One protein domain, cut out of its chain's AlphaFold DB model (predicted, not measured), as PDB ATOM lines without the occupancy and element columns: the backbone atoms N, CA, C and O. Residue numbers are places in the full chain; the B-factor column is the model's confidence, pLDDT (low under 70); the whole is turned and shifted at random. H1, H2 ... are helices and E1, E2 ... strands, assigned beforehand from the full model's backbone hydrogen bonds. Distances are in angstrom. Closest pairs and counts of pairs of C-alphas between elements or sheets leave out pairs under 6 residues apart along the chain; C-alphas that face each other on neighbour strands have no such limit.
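AT A GLANCE: This is residues 11 to 124 of the 144 residues of an uncharacterized protein of Nocardia brasiliensis ATCC 700358 (UniProt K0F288). A long, twisted sheet of four strands forms a wall, with helices H2 and H3 side by side over one face and the other face bare. The hairpins E1 and E2, and E3 and E4, turn at opposite ends of the long axis, and the short H1 is on the same face as the two longer helices. The printed part has 114 residues with three named helices and four named strands, in the order E1 E2 H1 H2 E3 E4 H3; the sheet runs E1, E2, E4, E3, all antiparallel, and the class is mixed, helices and strands. The whole is only just loose, close to compact, with a radius of gyration of the C-alphas of 16.4 A, and spans 54 by 26 by 20 A.

IN THESE COORDINATES: E1, residues 11 to 22, begins at C-alpha 11 (-13.714, 47.922, 5.080), bends by 112 degrees at residue 19 and measures 24.9 A. E2, residues 27 to 38, measures 33.9 A. H1 is residues 41 to 44, and H2, residues 49 to 62, measures 19.8 A. E3, residues 68 to 81, ends at C-alpha 81 (-26.768, 55.822, 24.305), bends by 50 degrees at residue 71 and measures 39.2 A. E4, residues 91 to 103, measures 38.9 A. H3, residues 109 to 122, measures 20.0 A and ends at C-alpha 122 (-19.609, 42.117, 9.057).

HOW THE PARTS SIT: In the hairpin E1 and E2, N 14 and O 32 are within hydrogen-bond range at 2.8 A. Between E2 and E4, N 33 and O 99 are at 2.8 A; in the hairpin E3 and E4, N 76 and O 96 are at 2.8 A. E1 and E3 are the edge strands. H2 and H3 on one face of the sheet make two layers, helices over a sheet. H2 is over E4 and E3 at a height over the sheet of 9.0 A, its closest C-alphas to E3 being Pro 50 and Val 75, 5.2 A. H3 is over E2 and only just over E4, with 3 of its C-alphas there, also at a height of 9.0 A; it runs along the strands, at 11 degrees to E2 on the local plane. H2 and H3 touch, their closest C-alphas being Ala 60 and Gly 114, 4.7 A, at a shallow tilt of 24 degrees, opposite ways. H1 is only just over E4, with 3 C-alphas there, at a height of 8.2 A. E2, H1 and H2, and E3 form a split strand-helix-strand unit, two strands running the same way with E4 between them; its crossover is right-handed. Every O i to N i+4 pair is within range in H3, and 9 of 10 in H2; H1 is too short for such a pair.

THE WHOLE: The C-alphas of Asp 20 and Gly 84 are the two farthest apart, 54.5 A. The printed part has no cut and no long link. Mean pLDDT of the printed part is 94.5, and no printed residue is under 70.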
ATOM      1  N   GLY A  11     -14.995  48.606   5.001       97.08
ATOM      2  CA  GLY A  11     -13.714  47.922   5.080       97.08
ATOM      3  C   GLY A  11     -12.603  48.698   4.378       97.08
ATOM      4  O   GLY A  11     -12.808  49.283   3.315       97.08
ATOM      5  N   ARG A  12     -11.398  48.660   4.946       98.35
ATOM      6  CA  ARG A  12     -10.159  49.114   4.313       98.35
ATOM      7  C   ARG A  12      -9.062  48.075   4.521       98.35
ATOM      8  O   ARG A  12      -8.746  47.735   5.657       98.35
ATOM      9  N   LEU A  13      -8.450  47.644   3.424       98.49
ATOM     10  CA  LEU A  13      -7.246  46.823   3.426       98.49
ATOM     11  C   LEU A  13      -6.094  47.636   2.838       98.49
ATOM     12  O   LEU A  13      -6.227  48.230   1.768       98.49
ATOM     13  N   ILE A  14      -4.979  47.689   3.554       98.32
ATOM     14  CA  ILE A  14      -3.774  48.422   3.172       98.32
ATOM     15  C   ILE A  14      -2.657  47.402   3.008       98.32
ATOM     16  O   ILE A  14      -2.412  46.611   3.916       98.32
ATOM     17  N   LEU A  15      -1.976  47.443   1.865       97.45
ATOM     18  CA  LEU A  15      -0.757  46.685   1.623       97.45
ATOM     19  C   LEU A  15       0.444  47.617   1.764       97.45
ATOM     20  O   LEU A  15       0.532  48.630   1.069       97.45
ATOM     21  N   LEU A  16       1.364  47.254   2.646       97.47
ATOM     22  CA  LEU A  16       2.677  47.867   2.772       97.47
ATOM     23  C   LEU A  16       3.712  46.912   2.182       97.47
ATOM     24  O   LEU A  16       3.605  45.697   2.359       97.47
ATOM     25  N   HIS A  17       4.697  47.469   1.485       96.58
ATOM     26  CA  HIS A  17       5.803  46.717   0.914       96.58
ATOM     27  C   HIS A  17       7.113  47.456   1.175       96.58
ATOM     28  O   HIS A  17       7.271  48.593   0.723       96.58
ATOM     29  N   ASP A  18       8.027  46.792   1.875       95.99
ATOM     30  CA  ASP A  18       9.420  47.197   2.022       95.99
ATOM     31  C   ASP A  18      10.298  46.107   1.384       95.99
ATOM     32  O   ASP A  18      10.337  44.987   1.901       95.99
ATOM     33  N   PRO A  19      10.963  46.382   0.244       94.05
ATOM     34  CA  PRO A  19      11.784  45.388  -0.439       94.05
ATOM     35  C   PRO A  19      13.014  44.953   0.369       94.05
ATOM     36  O   PRO A  19      13.503  43.847   0.140       94.05
ATOM     37  N   ASP A  20      13.495  45.781   1.300       95.03
ATOM     38  CA  ASP A  20      14.613  45.444   2.187       95.03
ATOM     39  C   ASP A  20      14.139  44.664   3.432       95.03
ATOM     40  O   ASP A  20      14.942  44.026   4.117       95.03
ATOM     41  N   GLY A  21      12.822  44.637   3.666       91.69
ATOM     42  CA  GLY A  21      12.170  43.998   4.805       91.69
ATOM     43  C   GLY A  21      12.087  44.902   6.035       91.69
ATOM     44  O   GLY A  21      12.908  45.791   6.236       91.69
ATOM     45  N   ASP A  22      11.092  44.645   6.887       92.88
ATOM     46  CA  ASP A  22      10.899  45.349   8.160       92.88
ATOM     47  C   ASP A  22      10.899  44.334   9.317       92.88
ATOM     48  O   ASP A  22      10.138  43.356   9.314       92.88
ATOM     49  N   ASP A  23      11.750  44.565  10.323       90.69
ATOM     50  CA  ASP A  23      11.869  43.710  11.510       90.69
ATOM     51  C   ASP A  23      10.542  43.591  12.274       90.69
ATOM     52  O   ASP A  23      10.223  42.519  12.788       90.69
ATOM     53  N   ALA A  24       9.735  44.656  12.325       90.28
ATOM     54  CA  ALA A  24       8.435  44.646  12.990       90.28
ATOM     55  C   ALA A  24       7.395  43.816  12.224       90.28
ATOM     56  O   ALA A  24       6.410  43.356  12.809       90.28
ATOM     57  N   TRP A  25       7.581  43.635  10.915       92.28
ATOM     58  CA  TRP A  25       6.701  42.812  10.087       92.28
ATOM     59  C   TRP A  25       7.209  41.378   9.991       92.28
ATOM     60  O   TRP A  25       6.424  40.489   9.672       92.28
ATOM     61  N   HIS A  26       8.489  41.130  10.277       90.49
ATOM     62  CA  HIS A  26       9.149  39.853  10.011       90.49
ATOM     63  C   HIS A  26       8.985  39.417   8.541       90.49
ATOM     64  O   HIS A  26       8.744  38.244   8.249       90.49
ATOM     65  N   GLY A  27       9.072  40.372   7.608       93.56
ATOM     66  CA  GLY A  27       8.881  40.139   6.178       93.56
ATOM     67  C   GLY A  27       8.905  41.426   5.355       93.56
ATOM     68  O   GLY A  27       9.108  42.514   5.889       93.56
ATOM     69  N   THR A  28       8.689  41.297   4.047       96.54
ATOM     70  CA  THR A  28       8.665  42.430   3.102       96.54
ATOM     71  C   THR A  28       7.259  42.972   2.855       96.54
ATOM     72  O   THR A  28       7.110  44.075   2.340       96.54
ATOM     73  N   LEU A  29       6.216  42.216   3.215       97.39
ATOM     74  CA  LEU A  29       4.816  42.563   2.975       97.39
ATOM     75  C   LEU A  29       4.025  42.568   4.280       97.39
ATOM     76  O   LEU A  29       3.992  41.571   4.999       97.39
ATOM     77  N   ARG A  30       3.305  43.659   4.542       98.00
ATOM     78  CA  ARG A  30       2.384  43.766   5.679       98.00
ATOM     79  C   ARG A  30       1.008  44.174   5.191       98.00
ATOM     80  O   ARG A  30       0.857  45.190   4.515       98.00
ATOM     81  N   LEU A  31      -0.001  43.403   5.570       98.31
ATOM     82  CA  LEU A  31      -1.391  43.779   5.392       98.31
ATOM     83  C   LEU A  31      -1.922  44.390   6.681       98.31
ATOM     84  O   LEU A  31      -1.678  43.874   7.772       98.31
ATOM     85  N   VAL A  32      -2.650  45.494   6.547       98.47
ATOM     86  CA  VAL A  32      -3.356  46.160   7.643       98.47
ATOM     87  C   VAL A  32      -4.825  46.273   7.262       98.47
ATOM     88  O   VAL A  32      -5.169  46.901   6.260       98.47
ATOM     89  N   ALA A  33      -5.684  45.652   8.059       98.68
ATOM     90  CA  ALA A  33      -7.120  45.591   7.863       98.68
ATOM     91  C   ALA A  33      -7.854  46.437   8.906       98.68
ATOM     92  O   ALA A  33      -7.534  46.424  10.096       98.68
ATOM     93  N   TYR A  34      -8.877  47.140   8.438       98.58
ATOM     94  CA  TYR A  34      -9.844  47.864   9.245       98.58
ATOM     95  C   TYR A  34     -11.243  47.520   8.741       98.58
ATOM     96  O   TYR A  34     -11.519  47.710   7.558       98.58
ATOM     97  N   ILE A  35     -12.112  47.029   9.617       98.28
ATOM     98  CA  ILE A  35     -13.529  46.795   9.333       98.28
ATOM     99  C   ILE A  35     -14.340  47.483  10.421       98.28
ATOM    100  O   ILE A  35     -14.019  47.381  11.601       98.28
ATOM    101  N   GLN A  36     -15.391  48.175  10.017       97.46
ATOM    102  CA  GLN A  36     -16.359  48.779  10.911       97.46
ATOM    103  C   GLN A  36     -17.755  48.430  10.411       97.46
ATOM    104  O   GLN A  36     -18.010  48.572   9.219       97.46
ATOM    105  N   ALA A  37     -18.643  48.000  11.298       95.83
ATOM    106  CA  ALA A  37     -20.025  47.699  10.951       95.83
ATOM    107  C   ALA A  37     -20.978  48.189  12.037       95.83
ATOM    108  O   ALA A  37     -20.704  48.018  13.229       95.83
ATOM    109  N   ASP A  38     -22.094  48.774  11.616       94.01
ATOM    110  CA  ASP A  38     -23.244  48.973  12.490       94.01
ATOM    111  C   ASP A  38     -23.927  47.619  12.721       94.01
ATOM    112  O   ASP A  38     -24.188  46.867  11.783       94.01
ATOM    113  N   ILE A  39     -24.190  47.295  13.987       92.45
ATOM    114  CA  ILE A  39     -24.776  46.014  14.396       92.45
ATOM    115  C   ILE A  39     -26.073  46.239  15.166       92.45
ATOM    116  O   ILE A  39     -26.299  47.300  15.754       92.45
ATOM    117  N   ASP A  40     -26.936  45.227  15.196       90.03
ATOM    118  CA  ASP A  40     -28.152  45.296  15.994       90.03
ATOM    119  C   ASP A  40     -27.865  45.173  17.503       90.03
ATOM    120  O   ASP A  40     -26.807  44.719  17.957       90.03
ATOM    121  N   ALA A  41     -28.838  45.599  18.307       88.11
ATOM    122  CA  ALA A  41     -28.719  45.599  19.760       88.11
ATOM    123  C   ALA A  41     -28.612  44.190  20.366       88.11
ATOM    124  O   ALA A  41     -28.015  44.048  21.429       88.11
ATOM    125  N   ALA A  42     -29.192  43.165  19.734       88.70
ATOM    126  CA  ALA A  42     -29.129  41.800  20.243       88.70
ATOM    127  C   ALA A  42     -27.710  41.244  20.084       88.70
ATOM    128  O   ALA A  42     -27.142  40.737  21.053       88.70
ATOM    129  N   LEU A  43     -27.104  41.439  18.912       89.61
ATOM    130  CA  LEU A  43     -25.729  41.051  18.634       89.61
ATOM    131  C   LEU A  43     -24.746  41.817  19.527       89.61
ATOM    132  O   LEU A  43     -23.844  41.223  20.108       89.61
ATOM    133  N   ALA A  44     -24.963  43.119  19.725       89.00
ATOM    134  CA  ALA A  44     -24.109  43.950  20.572       89.00
ATOM    135  C   ALA A  44     -24.087  43.534  22.054       89.00
ATOM    136  O   ALA A  44     -23.158  43.903  22.777       89.00
ATOM    137  N   THR A  45     -25.109  42.807  22.519       89.52
ATOM    138  CA  THR A  45     -25.161  42.272  23.888       89.52
ATOM    139  C   THR A  45     -24.493  40.912  24.050       89.52
ATOM    140  O   THR A  45     -24.352  40.457  25.187       89.52
ATOM    141  N   ASP A  46     -24.071  40.271  22.958       93.49
ATOM    142  CA  ASP A  46     -23.348  39.006  23.024       93.49
ATOM    143  C   ASP A  46     -21.922  39.233  23.564       93.49
ATOM    144  O   ASP A  46     -21.122  39.926  22.924       93.49
ATOM    145  N   PRO A  47     -21.565  38.659  24.731       92.92
ATOM    146  CA  PRO A  47     -20.224  38.792  25.285       92.92
ATOM    147  C   PRO A  47     -19.138  38.116  24.438       92.92
ATOM    148  O   PRO A  47     -17.975  38.440  24.641       92.92
ATOM    149  N   LEU A  48     -19.496  37.204  23.527       95.84
ATOM    150  CA  LEU A  48     -18.561  36.495  22.645       95.84
ATOM    151  C   LEU A  48     -18.379  37.176  21.288       95.84
ATOM    152  O   LEU A  48     -17.613  36.688  20.454       95.84
ATOM    153  N   LEU A  49     -19.090  38.277  21.028       95.24
ATOM    154  CA  LEU A  49     -19.021  38.961  19.740       95.24
ATOM    155  C   LEU A  49     -17.577  39.295  19.314       95.24
ATOM    156  O   LEU A  49     -17.255  39.065  18.146       95.24
ATOM    157  N   PRO A  50     -16.685  39.796  20.196       96.73
ATOM    158  CA  PRO A  50     -15.298  40.053  19.817       96.73
ATOM    159  C   PRO A  50     -14.550  38.797  19.356       96.73
ATOM    160  O   PRO A  50     -13.855  38.839  18.342       96.73
ATOM    161  N   GLU A  51     -14.705  37.683  20.069       97.75
ATOM    162  CA  GLU A  51     -14.066  36.404  19.762       97.75
ATOM    163  C   GLU A  51     -14.598  35.807  18.459       97.75
ATOM    164  O   GLU A  51     -13.813  35.316  17.651       97.75
ATOM    165  N   VAL A  52     -15.910  35.893  18.229       96.32
ATOM    166  CA  VAL A  52     -16.556  35.429  16.993       96.32
ATOM    167  C   VAL A  52     -16.092  36.257  15.795       96.32
ATOM    168  O   VAL A  52     -15.679  35.709  14.776       96.32
ATOM    169  N   ALA A  53     -16.090  37.584  15.917       96.73
ATOM    170  CA  ALA A  53     -15.622  38.454  14.844       96.73
ATOM    171  C   ALA A  53     -14.122  38.278  14.560       96.73
ATOM    172  O   ALA A  53     -13.686  38.387  13.413       96.73
ATOM    173  N   TRP A  54     -13.321  37.982  15.588       98.26
ATOM    174  CA  TRP A  54     -11.919  37.620  15.406       98.26
ATOM    175  C   TRP A  54     -11.766  36.267  14.701       98.26
ATOM    176  O   TRP A  54     -10.941  36.152  13.792       98.26
ATOM    177  N   SER A  55     -12.572  35.264  15.068       97.55
ATOM    178  CA  SER A  55     -12.514  33.941  14.441       97.55
ATOM    179  C   SER A  55     -12.857  34.004  12.958       97.55
ATOM    180  O   SER A  55     -12.189  33.343  12.177       97.55
ATOM    181  N   TRP A  56     -13.788  34.871  12.538       96.68
ATOM    182  CA  TRP A  56     -14.060  35.103  11.115       96.68
ATOM    183  C   TRP A  56     -12.793  35.434  10.324       96.68
ATOM    184  O   TRP A  56     -12.599  34.901   9.235       96.68
ATOM    185  N   LEU A  57     -11.920  36.295  10.862       98.00
ATOM    186  CA  LEU A  57     -10.663  36.644  10.200       98.00
ATOM    187  C   LEU A  57      -9.678  35.479  10.193       98.00
ATOM    188  O   LEU A  57      -9.064  35.220   9.159       98.00
ATOM    189  N   VAL A  58      -9.515  34.802  11.328       97.95
ATOM    190  CA  VAL A  58      -8.608  33.653  11.436       97.95
ATOM    191  C   VAL A  58      -9.033  32.560  10.458       97.95
ATOM    192  O   VAL A  58      -8.236  32.164   9.615       97.95
ATOM    193  N   ASP A  59     -10.303  32.161  10.485       96.74
ATOM    194  CA  ASP A  59     -10.860  31.116   9.627       96.74
ATOM    195  C   ASP A  59     -10.752  31.494   8.141       96.74
ATOM    196  O   ASP A  59     -10.371  30.671   7.303       96.74
ATOM    197  N   ALA A  60     -11.026  32.754   7.788       96.49
ATOM    198  CA  ALA A  60     -10.896  33.228   6.412       96.49
ATOM    199  C   ALA A  60      -9.437  33.194   5.919       96.49
ATOM    200  O   ALA A  60      -9.186  32.882   4.754       96.49
ATOM    201  N   LEU A  61      -8.458  33.482   6.781       97.45
ATOM    202  CA  LEU A  61      -7.042  33.400   6.417       97.45
ATOM    203  C   LEU A  61      -6.538  31.948   6.380       97.45
ATOM    204  O   LEU A  61      -5.858  31.572   5.429       97.45
ATOM    205  N   GLU A  62      -6.889  31.122   7.367       96.62
ATOM    206  CA  GLU A  62      -6.419  29.732   7.503       96.62
ATOM    207  C   GLU A  62      -7.089  28.752   6.532       96.62
ATOM    208  O   GLU A  62      -6.500  27.736   6.166       96.62
ATOM    209  N   SER A  63      -8.302  29.053   6.061       95.41
ATOM    210  CA  SER A  63      -8.982  28.258   5.025       95.41
ATOM    211  C   SER A  63      -8.319  28.349   3.647       95.41
ATOM    212  O   SER A  63      -8.706  27.630   2.720       95.41
ATOM    213  N   ARG A  64      -7.319  29.220   3.488       93.81
ATOM    214  CA  ARG A  64      -6.606  29.459   2.235       93.81
ATOM    215  C   ARG A  64      -5.198  28.878   2.303       93.81
ATOM    216  O   ARG A  64      -4.584  28.794   3.356       93.81
ATOM    217  N   SER A  65      -4.673  28.464   1.152       89.34
ATOM    218  CA  SER A  65      -3.383  27.762   1.070       89.34
ATOM    219  C   SER A  65      -2.162  28.653   1.301       89.34
ATOM    220  O   SER A  65      -1.049  28.137   1.385       89.34
ATOM    221  N   GLU A  66      -2.347  29.972   1.337       94.04
ATOM    222  CA  GLU A  66      -1.245  30.924   1.355       94.04
ATOM    223  C   GLU A  66      -0.750  31.186   2.784       94.04
ATOM    224  O   GLU A  66      -1.531  31.646   3.624       94.04
ATOM    225  N   PRO A  67       0.535  30.921   3.088       94.77
ATOM    226  CA  PRO A  67       1.080  31.166   4.413       94.77
ATOM    227  C   PRO A  67       1.061  32.650   4.804       94.77
ATOM    228  O   PRO A  67       1.495  33.536   4.065       94.77
ATOM    229  N   PHE A  68       0.649  32.902   6.045       97.17
ATOM    230  CA  PHE A  68       0.777  34.190   6.717       97.17
ATOM    231  C   PHE A  68       1.415  34.016   8.095       97.17
ATOM    232  O   PHE A  68       1.393  32.938   8.689       97.17
ATOM    233  N   THR A  69       1.987  35.095   8.618       96.76
ATOM    234  CA  THR A  69       2.590  35.125   9.955       96.76
ATOM    235  C   THR A  69       2.251  36.423  10.681       96.76
ATOM    236  O   THR A  69       1.638  37.334  10.117       96.76
ATOM    237  N   ALA A  70       2.633  36.505  11.960       95.52
ATOM    238  CA  ALA A  70       2.514  37.714  12.778       95.52
ATOM    239  C   ALA A  70       1.106  38.350  12.747       95.52
ATOM    240  O   ALA A  70       0.979  39.582  12.725       95.52
ATOM    241  N   LEU A  71       0.064  37.505  12.711       97.59
ATOM    242  CA  LEU A  71      -1.330  37.925  12.812       97.59
ATOM    243  C   LEU A  71      -1.585  38.483  14.212       97.59
ATOM    244  O   LEU A  71      -1.307  37.834  15.219       97.59
ATOM    245  N   GLY A  72      -2.142  39.683  14.267       97.71
ATOM    246  CA  GLY A  72      -2.542  40.321  15.511       97.71
ATOM    247  C   GLY A  72      -3.520  41.455  15.253       97.71
ATOM    248  O   GLY A  72      -3.623  41.968  14.137       97.71
ATOM    249  N   GLY A  73      -4.259  41.843  16.284       98.05
ATOM    250  CA  GLY A  73      -5.303  42.839  16.135       98.05
ATOM    251  C   GLY A  73      -6.148  43.023  17.381       98.05
ATOM    252  O   GLY A  73      -5.838  42.512  18.455       98.05
ATOM    253  N   THR A  74      -7.222  43.778  17.210       98.43
ATOM    254  CA  THR A  74      -8.224  44.073  18.225       98.43
ATOM    255  C   THR A  74      -9.602  44.051  17.590       98.43
ATOM    256  O   THR A  74      -9.789  44.620  16.512       98.43
ATOM    257  N   VAL A  75     -10.574  43.496  18.306       98.20
ATOM    258  CA  VAL A  75     -11.993  43.691  18.019       98.20
ATOM    259  C   VAL A  75     -12.608  44.495  19.159       98.20
ATOM    260  O   VAL A  75     -12.380  44.198  20.327       98.20
ATOM    261  N   THR A  76     -13.353  45.542  18.822       96.21
ATOM    262  CA  THR A  76     -14.020  46.435  19.770       96.21
ATOM    263  C   THR A  76     -15.507  46.485  19.452       96.21
ATOM    264  O   THR A  76     -15.891  46.829  18.339       96.21
ATOM    265  N   SER A  77     -16.342  46.178  20.442       94.13
ATOM    266  CA  SER A  77     -17.787  46.407  20.386       94.13
ATOM    267  C   SER A  77     -18.120  47.656  21.197       94.13
ATOM    268  O   SER A  77     -17.747  47.765  22.366       94.13
ATOM    269  N   THR A  78     -18.795  48.620  20.576       93.52
ATOM    270  CA  THR A  78     -19.187  49.886  21.202       93.52
ATOM    271  C   THR A  78     -20.702  49.993  21.234       93.52
ATOM    272  O   THR A  78     -21.353  49.900  20.201       93.52
ATOM    273  N   SER A  79     -21.265  50.265  22.413       91.81
ATOM    274  CA  SER A  79     -22.684  50.582  22.593       91.81
ATOM    275  C   SER A  79     -22.830  52.014  23.092       91.81
ATOM    276  O   SER A  79     -22.370  52.347  24.182       91.81
ATOM    277  N   SER A  80     -23.478  52.864  22.300       91.28
ATOM    278  CA  SER A  80     -23.693  54.278  22.608       91.28
ATOM    279  C   SER A  80     -25.162  54.549  22.906       91.28
ATOM    280  O   SER A  80     -26.035  54.147  22.139       91.28
ATOM    281  N   VAL A  81     -25.437  55.280  23.988       90.61
ATOM    282  CA  VAL A  81     -26.768  55.822  24.305       90.61
ATOM    283  C   VAL A  81     -26.671  57.342  24.309       90.61
ATOM    284  O   VAL A  81     -25.821  57.907  24.996       90.61
ATOM    285  N   ARG A  82     -27.522  58.007  23.528       89.87
ATOM    286  CA  ARG A  82     -27.552  59.469  23.412       89.87
ATOM    287  C   ARG A  82     -28.575  60.046  24.395       89.87
ATOM    288  O   ARG A  82     -29.663  59.499  24.550       89.87
ATOM    289  N   TYR A  83     -28.222  61.151  25.052       90.73
ATOM    290  CA  TYR A  83     -29.077  61.884  25.994       90.73
ATOM    291  C   TYR A  83     -29.096  63.374  25.630       90.73
ATOM    292  O   TYR A  83     -28.102  63.895  25.124       90.73
ATOM    293  N   GLY A  84     -30.199  64.068  25.925       90.27
ATOM    294  CA  GLY A  84     -30.384  65.476  25.550       90.27
ATOM    295  C   GLY A  84     -30.584  65.660  24.042       90.27
ATOM    296  O   GLY A  84     -31.058  64.753  23.366       90.27
ATOM    297  N   ASP A  85     -30.188  66.819  23.516       85.06
ATOM    298  CA  ASP A  85     -30.410  67.210  22.112       85.06
ATOM    299  C   ASP A  85     -29.311  66.709  21.147       85.06
ATOM    300  O   ASP A  85     -29.006  67.344  20.136       85.06
ATOM    301  N   ILE A  86     -28.673  65.572  21.451       83.49
ATOM    302  CA  ILE A  86     -27.668  64.968  20.562       83.49
ATOM    303  C   ILE A  86     -28.386  64.299  19.383       83.49
ATOM    304  O   ILE A  86     -29.175  63.375  19.571       83.49
ATOM    305  N   ALA A  87     -28.070  64.734  18.161       81.96
ATOM    306  CA  ALA A  87     -28.633  64.173  16.937       81.96
ATOM    307  C   ALA A  87     -28.205  62.710  16.690       81.96
ATOM    308  O   ALA A  87     -27.122  62.272  17.091       81.96
ATOM    309  N   GLY A  88     -29.044  61.972  15.958       81.17
ATOM    310  CA  GLY A  88     -28.838  60.561  15.620       81.17
ATOM    311  C   GLY A  88     -29.738  59.617  16.425       81.17
ATOM    312  O   GLY A  88     -30.571  60.071  17.212       81.17
ATOM    313  N   PRO A  89     -29.605  58.297  16.224       82.12
ATOM    314  CA  PRO A  89     -30.473  57.327  16.880       82.12
ATOM    315  C   PRO A  89     -30.219  57.293  18.401       82.12
ATOM    316  O   PRO A  89     -29.075  57.434  18.840       82.12
ATOM    317  N   PRO A  90     -31.247  57.085  19.242       83.62
ATOM    318  CA  PRO A  90     -31.110  57.128  20.703       83.62
ATOM    319  C   PRO A  90     -30.136  56.074  21.244       83.62
ATOM    320  O   PRO A  90     -29.491  56.290  22.270       83.62
ATOM    321  N   ARG A  91     -29.998  54.948  20.537       88.94
ATOM    322  CA  ARG A  91     -28.962  53.939  20.756       88.94
ATOM    323  C   ARG A  91     -28.292  53.598  19.433       88.94
ATOM    324  O   ARG A  91     -28.956  53.609  18.403       88.94
ATOM    325  N   ALA A  92     -26.997  53.324  19.470       91.39
ATOM    326  CA  ALA A  92     -26.241  52.818  18.331       91.39
ATOM    327  C   ALA A  92     -25.221  51.793  18.816       91.39
ATOM    328  O   ALA A  92     -24.640  51.971  19.893       91.39
ATOM    329  N   HIS A  93     -25.001  50.759  18.015       93.77
ATOM    330  CA  HIS A  93     -24.040  49.712  18.305       93.77
ATOM    331  C   HIS A  93     -23.119  49.526  17.106       93.77
ATOM    332  O   HIS A  93     -23.579  49.480  15.971       93.77
ATOM    333  N   GLN A  94     -21.824  49.431  17.377       94.14
ATOM    334  CA  GLN A  94     -20.795  49.299  16.358       94.14
ATOM    335  C   GLN A  94     -19.825  48.189  16.720       94.14
ATOM    336  O   GLN A  94     -19.362  48.109  17.859       94.14
ATOM    337  N   LEU A  95     -19.450  47.413  15.712       96.32
ATOM    338  CA  LEU A  95     -18.304  46.523  15.732       96.32
ATOM    339  C   LEU A  95     -17.150  47.179  14.971       96.32
ATOM    340  O   LEU A  95     -17.335  47.690  13.869       96.32
ATOM    341  N   GLU A  96     -15.951  47.142  15.539       97.62
ATOM    342  CA  GLU A  96     -14.720  47.578  14.887       97.62
ATOM    343  C   GLU A  96     -13.660  46.477  14.996       97.62
ATOM    344  O   GLU A  96     -13.286  46.079  16.097       97.62
ATOM    345  N   LEU A  97     -13.144  46.006  13.863       98.53
ATOM    346  CA  LEU A  97     -12.021  45.079  13.773       98.53
ATOM    347  C   LEU A  97     -10.820  45.810  13.177       98.53
ATOM    348  O   LEU A  97     -10.879  46.362  12.079       98.53
ATOM    349  N   ARG A  98      -9.697  45.773  13.894       98.68
ATOM    350  CA  ARG A  98      -8.388  46.224  13.414       98.68
ATOM    351  C   ARG A  98      -7.448  45.043  13.454       98.68
ATOM    352  O   ARG A  98      -7.278  44.448  14.510       98.68
ATOM    353  N   ALA A  99      -6.822  44.712  12.340       98.73
ATOM    354  CA  ALA A  99      -5.900  43.591  12.287       98.73
ATOM    355  C   ALA A  99      -4.722  43.892  11.378       98.73
ATOM    356  O   ALA A  99      -4.765  44.779  10.529       98.73
ATOM    357  N   SER A 100      -3.652  43.138  11.557       98.41
ATOM    358  CA  SER A 100      -2.550  43.121  10.615       98.41
ATOM    359  C   SER A 100      -1.837  41.782  10.648       98.41
ATOM    360  O   SER A 100      -1.776  41.130  11.691       98.41
ATOM    361  N   TRP A 101      -1.313  41.378   9.500       98.32
ATOM    362  CA  TRP A 101      -0.557  40.144   9.322       98.32
ATOM    363  C   TRP A 101       0.479  40.331   8.219       98.32
ATOM    364  O   TRP A 101       0.413  41.273   7.426       98.32
ATOM    365  N   THR A 102       1.450  39.434   8.188       97.95
ATOM    366  CA  THR A 102       2.536  39.432   7.212       97.95
ATOM    367  C   THR A 102       2.266  38.345   6.187       97.95
ATOM    368  O   THR A 102       2.086  37.181   6.552       97.95
ATOM    369  N   ALA A 103       2.208  38.728   4.911       97.30
ATOM    370  CA  ALA A 103       2.144  37.774   3.808       97.30
ATOM    371  C   ALA A 103       3.549  37.222   3.551       97.30
ATOM    372  O   ALA A 103       4.511  37.988   3.476       97.30
ATOM    373  N   VAL A 104       3.675  35.899   3.437       95.63
ATOM    374  CA  VAL A 104       4.982  35.253   3.236       95.63
ATOM    375  C   VAL A 104       5.389  35.259   1.763       95.63
ATOM    376  O   VAL A 104       6.581  35.266   1.454       95.63
ATOM    377  N   THR A 105       4.421  35.298   0.846       94.61
ATOM    378  CA  THR A 105       4.682  35.397  -0.591       94.61
ATOM    379  C   THR A 105       4.052  36.643  -1.199       94.61
ATOM    380  O   THR A 105       3.299  37.383  -0.567       94.61
ATOM    381  N   THR A 106       4.393  36.887  -2.463       93.72
ATOM    382  CA  THR A 106       3.847  37.992  -3.253       93.72
ATOM    383  C   THR A 106       2.461  37.696  -3.823       93.72
ATOM    384  O   THR A 106       1.846  38.609  -4.382       93.72
ATOM    385  N   ASP A 107       1.937  36.470  -3.679       95.23
ATOM    386  CA  ASP A 107       0.548  36.185  -4.036       95.23
ATOM    387  C   ASP A 107      -0.393  36.708  -2.948       95.23
ATOM    388  O   ASP A 107      -0.764  36.028  -1.997       95.23
ATOM    389  N   ILE A 108      -0.789  37.969  -3.095       95.36
ATOM    390  CA  ILE A 108      -1.676  38.636  -2.141       95.36
ATOM    391  C   ILE A 108      -3.153  38.259  -2.305       95.36
ATOM    392  O   ILE A 108      -3.963  38.614  -1.445       95.36
ATOM    393  N   ARG A 109      -3.537  37.600  -3.409       96.90
ATOM    394  CA  ARG A 109      -4.949  37.356  -3.745       96.90
ATOM    395  C   ARG A 109      -5.694  36.639  -2.613       96.90
ATOM    396  O   ARG A 109      -6.758  37.139  -2.242       96.90
ATOM    397  N   PRO A 110      -5.167  35.554  -2.013       97.05
ATOM    398  CA  PRO A 110      -5.877  34.844  -0.954       97.05
ATOM    399  C   PRO A 110      -6.125  35.728   0.276       97.05
ATOM    400  O   PRO A 110      -7.198  35.675   0.871       97.05
ATOM    401  N   HIS A 111      -5.192  36.619   0.621       97.62
ATOM    402  CA  HIS A 111      -5.376  37.553   1.733       97.62
ATOM    403  C   HIS A 111      -6.471  38.594   1.457       97.62
ATOM    404  O   HIS A 111      -7.237  38.933   2.359       97.62
ATOM    405  N   VAL A 112      -6.569  39.090   0.216       97.41
ATOM    406  CA  VAL A 112      -7.639  40.016  -0.193       97.41
ATOM    407  C   VAL A 112      -8.997  39.318  -0.159       97.41
ATOM    408  O   VAL A 112      -9.953  39.870   0.374       97.41
ATOM    409  N   GLU A 113      -9.080  38.093  -0.680       96.77
ATOM    410  CA  GLU A 113     -10.313  37.302  -0.658       96.77
ATOM    411  C   GLU A 113     -10.766  36.998   0.775       96.77
ATOM    412  O   GLU A 113     -11.951  37.136   1.069       96.77
ATOM    413  N   GLY A 114      -9.833  36.644   1.667       97.02
ATOM    414  CA  GLY A 114     -10.123  36.440   3.087       97.02
ATOM    415  C   GLY A 114     -10.651  37.712   3.750       97.02
ATOM    416  O   GLY A 114     -11.670  37.683   4.430       97.02
ATOM    417  N   PHE A 115     -10.035  38.866   3.479       97.81
ATOM    418  CA  PHE A 115     -10.543  40.151   3.964       97.81
ATOM    419  C   PHE A 115     -11.960  40.464   3.447       97.81
ATOM    420  O   PHE A 115     -12.816  40.894   4.220       97.81
ATOM    421  N   CYS A 116     -12.226  40.246   2.154       96.49
ATOM    422  CA  CYS A 116     -13.547  40.476   1.562       96.49
ATOM    423  C   CYS A 116     -14.623  39.566   2.167       96.49
ATOM    424  O   CYS A 116     -15.755  40.007   2.347       96.49
ATOM    425  N   GLU A 117     -14.274  38.322   2.495       96.04
ATOM    426  CA  GLU A 117     -15.166  37.379   3.169       96.04
ATOM    427  C   GLU A 117     -15.561  37.880   4.566       96.04
ATOM    428  O   GLU A 117     -16.746  37.970   4.879       96.04
ATOM    429  N   VAL A 118     -14.588  38.323   5.369       96.86
ATOM    430  CA  VAL A 118     -14.851  38.892   6.703       96.86
ATOM    431  C   VAL A 118     -15.691  40.165   6.610       96.86
ATOM    432  O   VAL A 118     -16.602  40.371   7.410       96.86
ATOM    433  N   LEU A 119     -15.417  41.018   5.619       96.35
ATOM    434  CA  LEU A 119     -16.213  42.219   5.374       96.35
ATOM    435  C   LEU A 119     -17.661  41.869   5.006       96.35
ATOM    436  O   LEU A 119     -18.577  42.550   5.460       96.35
ATOM    437  N   ALA A 120     -17.880  40.809   4.226       94.28
ATOM    438  CA  ALA A 120     -19.219  40.333   3.900       94.28
ATOM    439  C   ALA A 120     -19.965  39.845   5.153       94.28
ATOM    440  O   ALA A 120     -21.124  40.214   5.339       94.28
ATOM    441  N   TYR A 121     -19.297  39.108   6.049       93.64
ATOM    442  CA  TYR A 121     -19.882  38.702   7.334       93.64
ATOM    443  C   TYR A 121     -20.240  39.900   8.213       93.64
ATOM    444  O   TYR A 121     -21.353  39.968   8.731       93.64
ATOM    445  N   ALA A 122     -19.344  40.884   8.318       93.61
ATOM    446  CA  ALA A 122     -19.609  42.117   9.057       93.61
ATOM    447  C   ALA A 122     -20.772  42.932   8.455       93.61
ATOM    448  O   ALA A 122     -21.487  43.602   9.190       93.61
ATOM    449  N   ALA A 123     -20.989  42.841   7.139       92.02
ATOM    450  CA  ALA A 123     -22.123  43.442   6.433       92.02
ATOM    451  C   ALA A 123     -23.433  42.634   6.541       92.02
ATOM    452  O   ALA A 123     -24.430  43.000   5.922       92.02
ATOM    453  N   GLY A 124     -23.440  41.506   7.260       90.09
ATOM    454  CA  GLY A 124     -24.606  40.625   7.375       90.09
ATOM    455  C   GLY A 124     -24.926  39.830   6.104       90.09
ATOM    456  O   GLY A 124     -26.019  39.273   5.986       90.09
TER     457      GLY A 124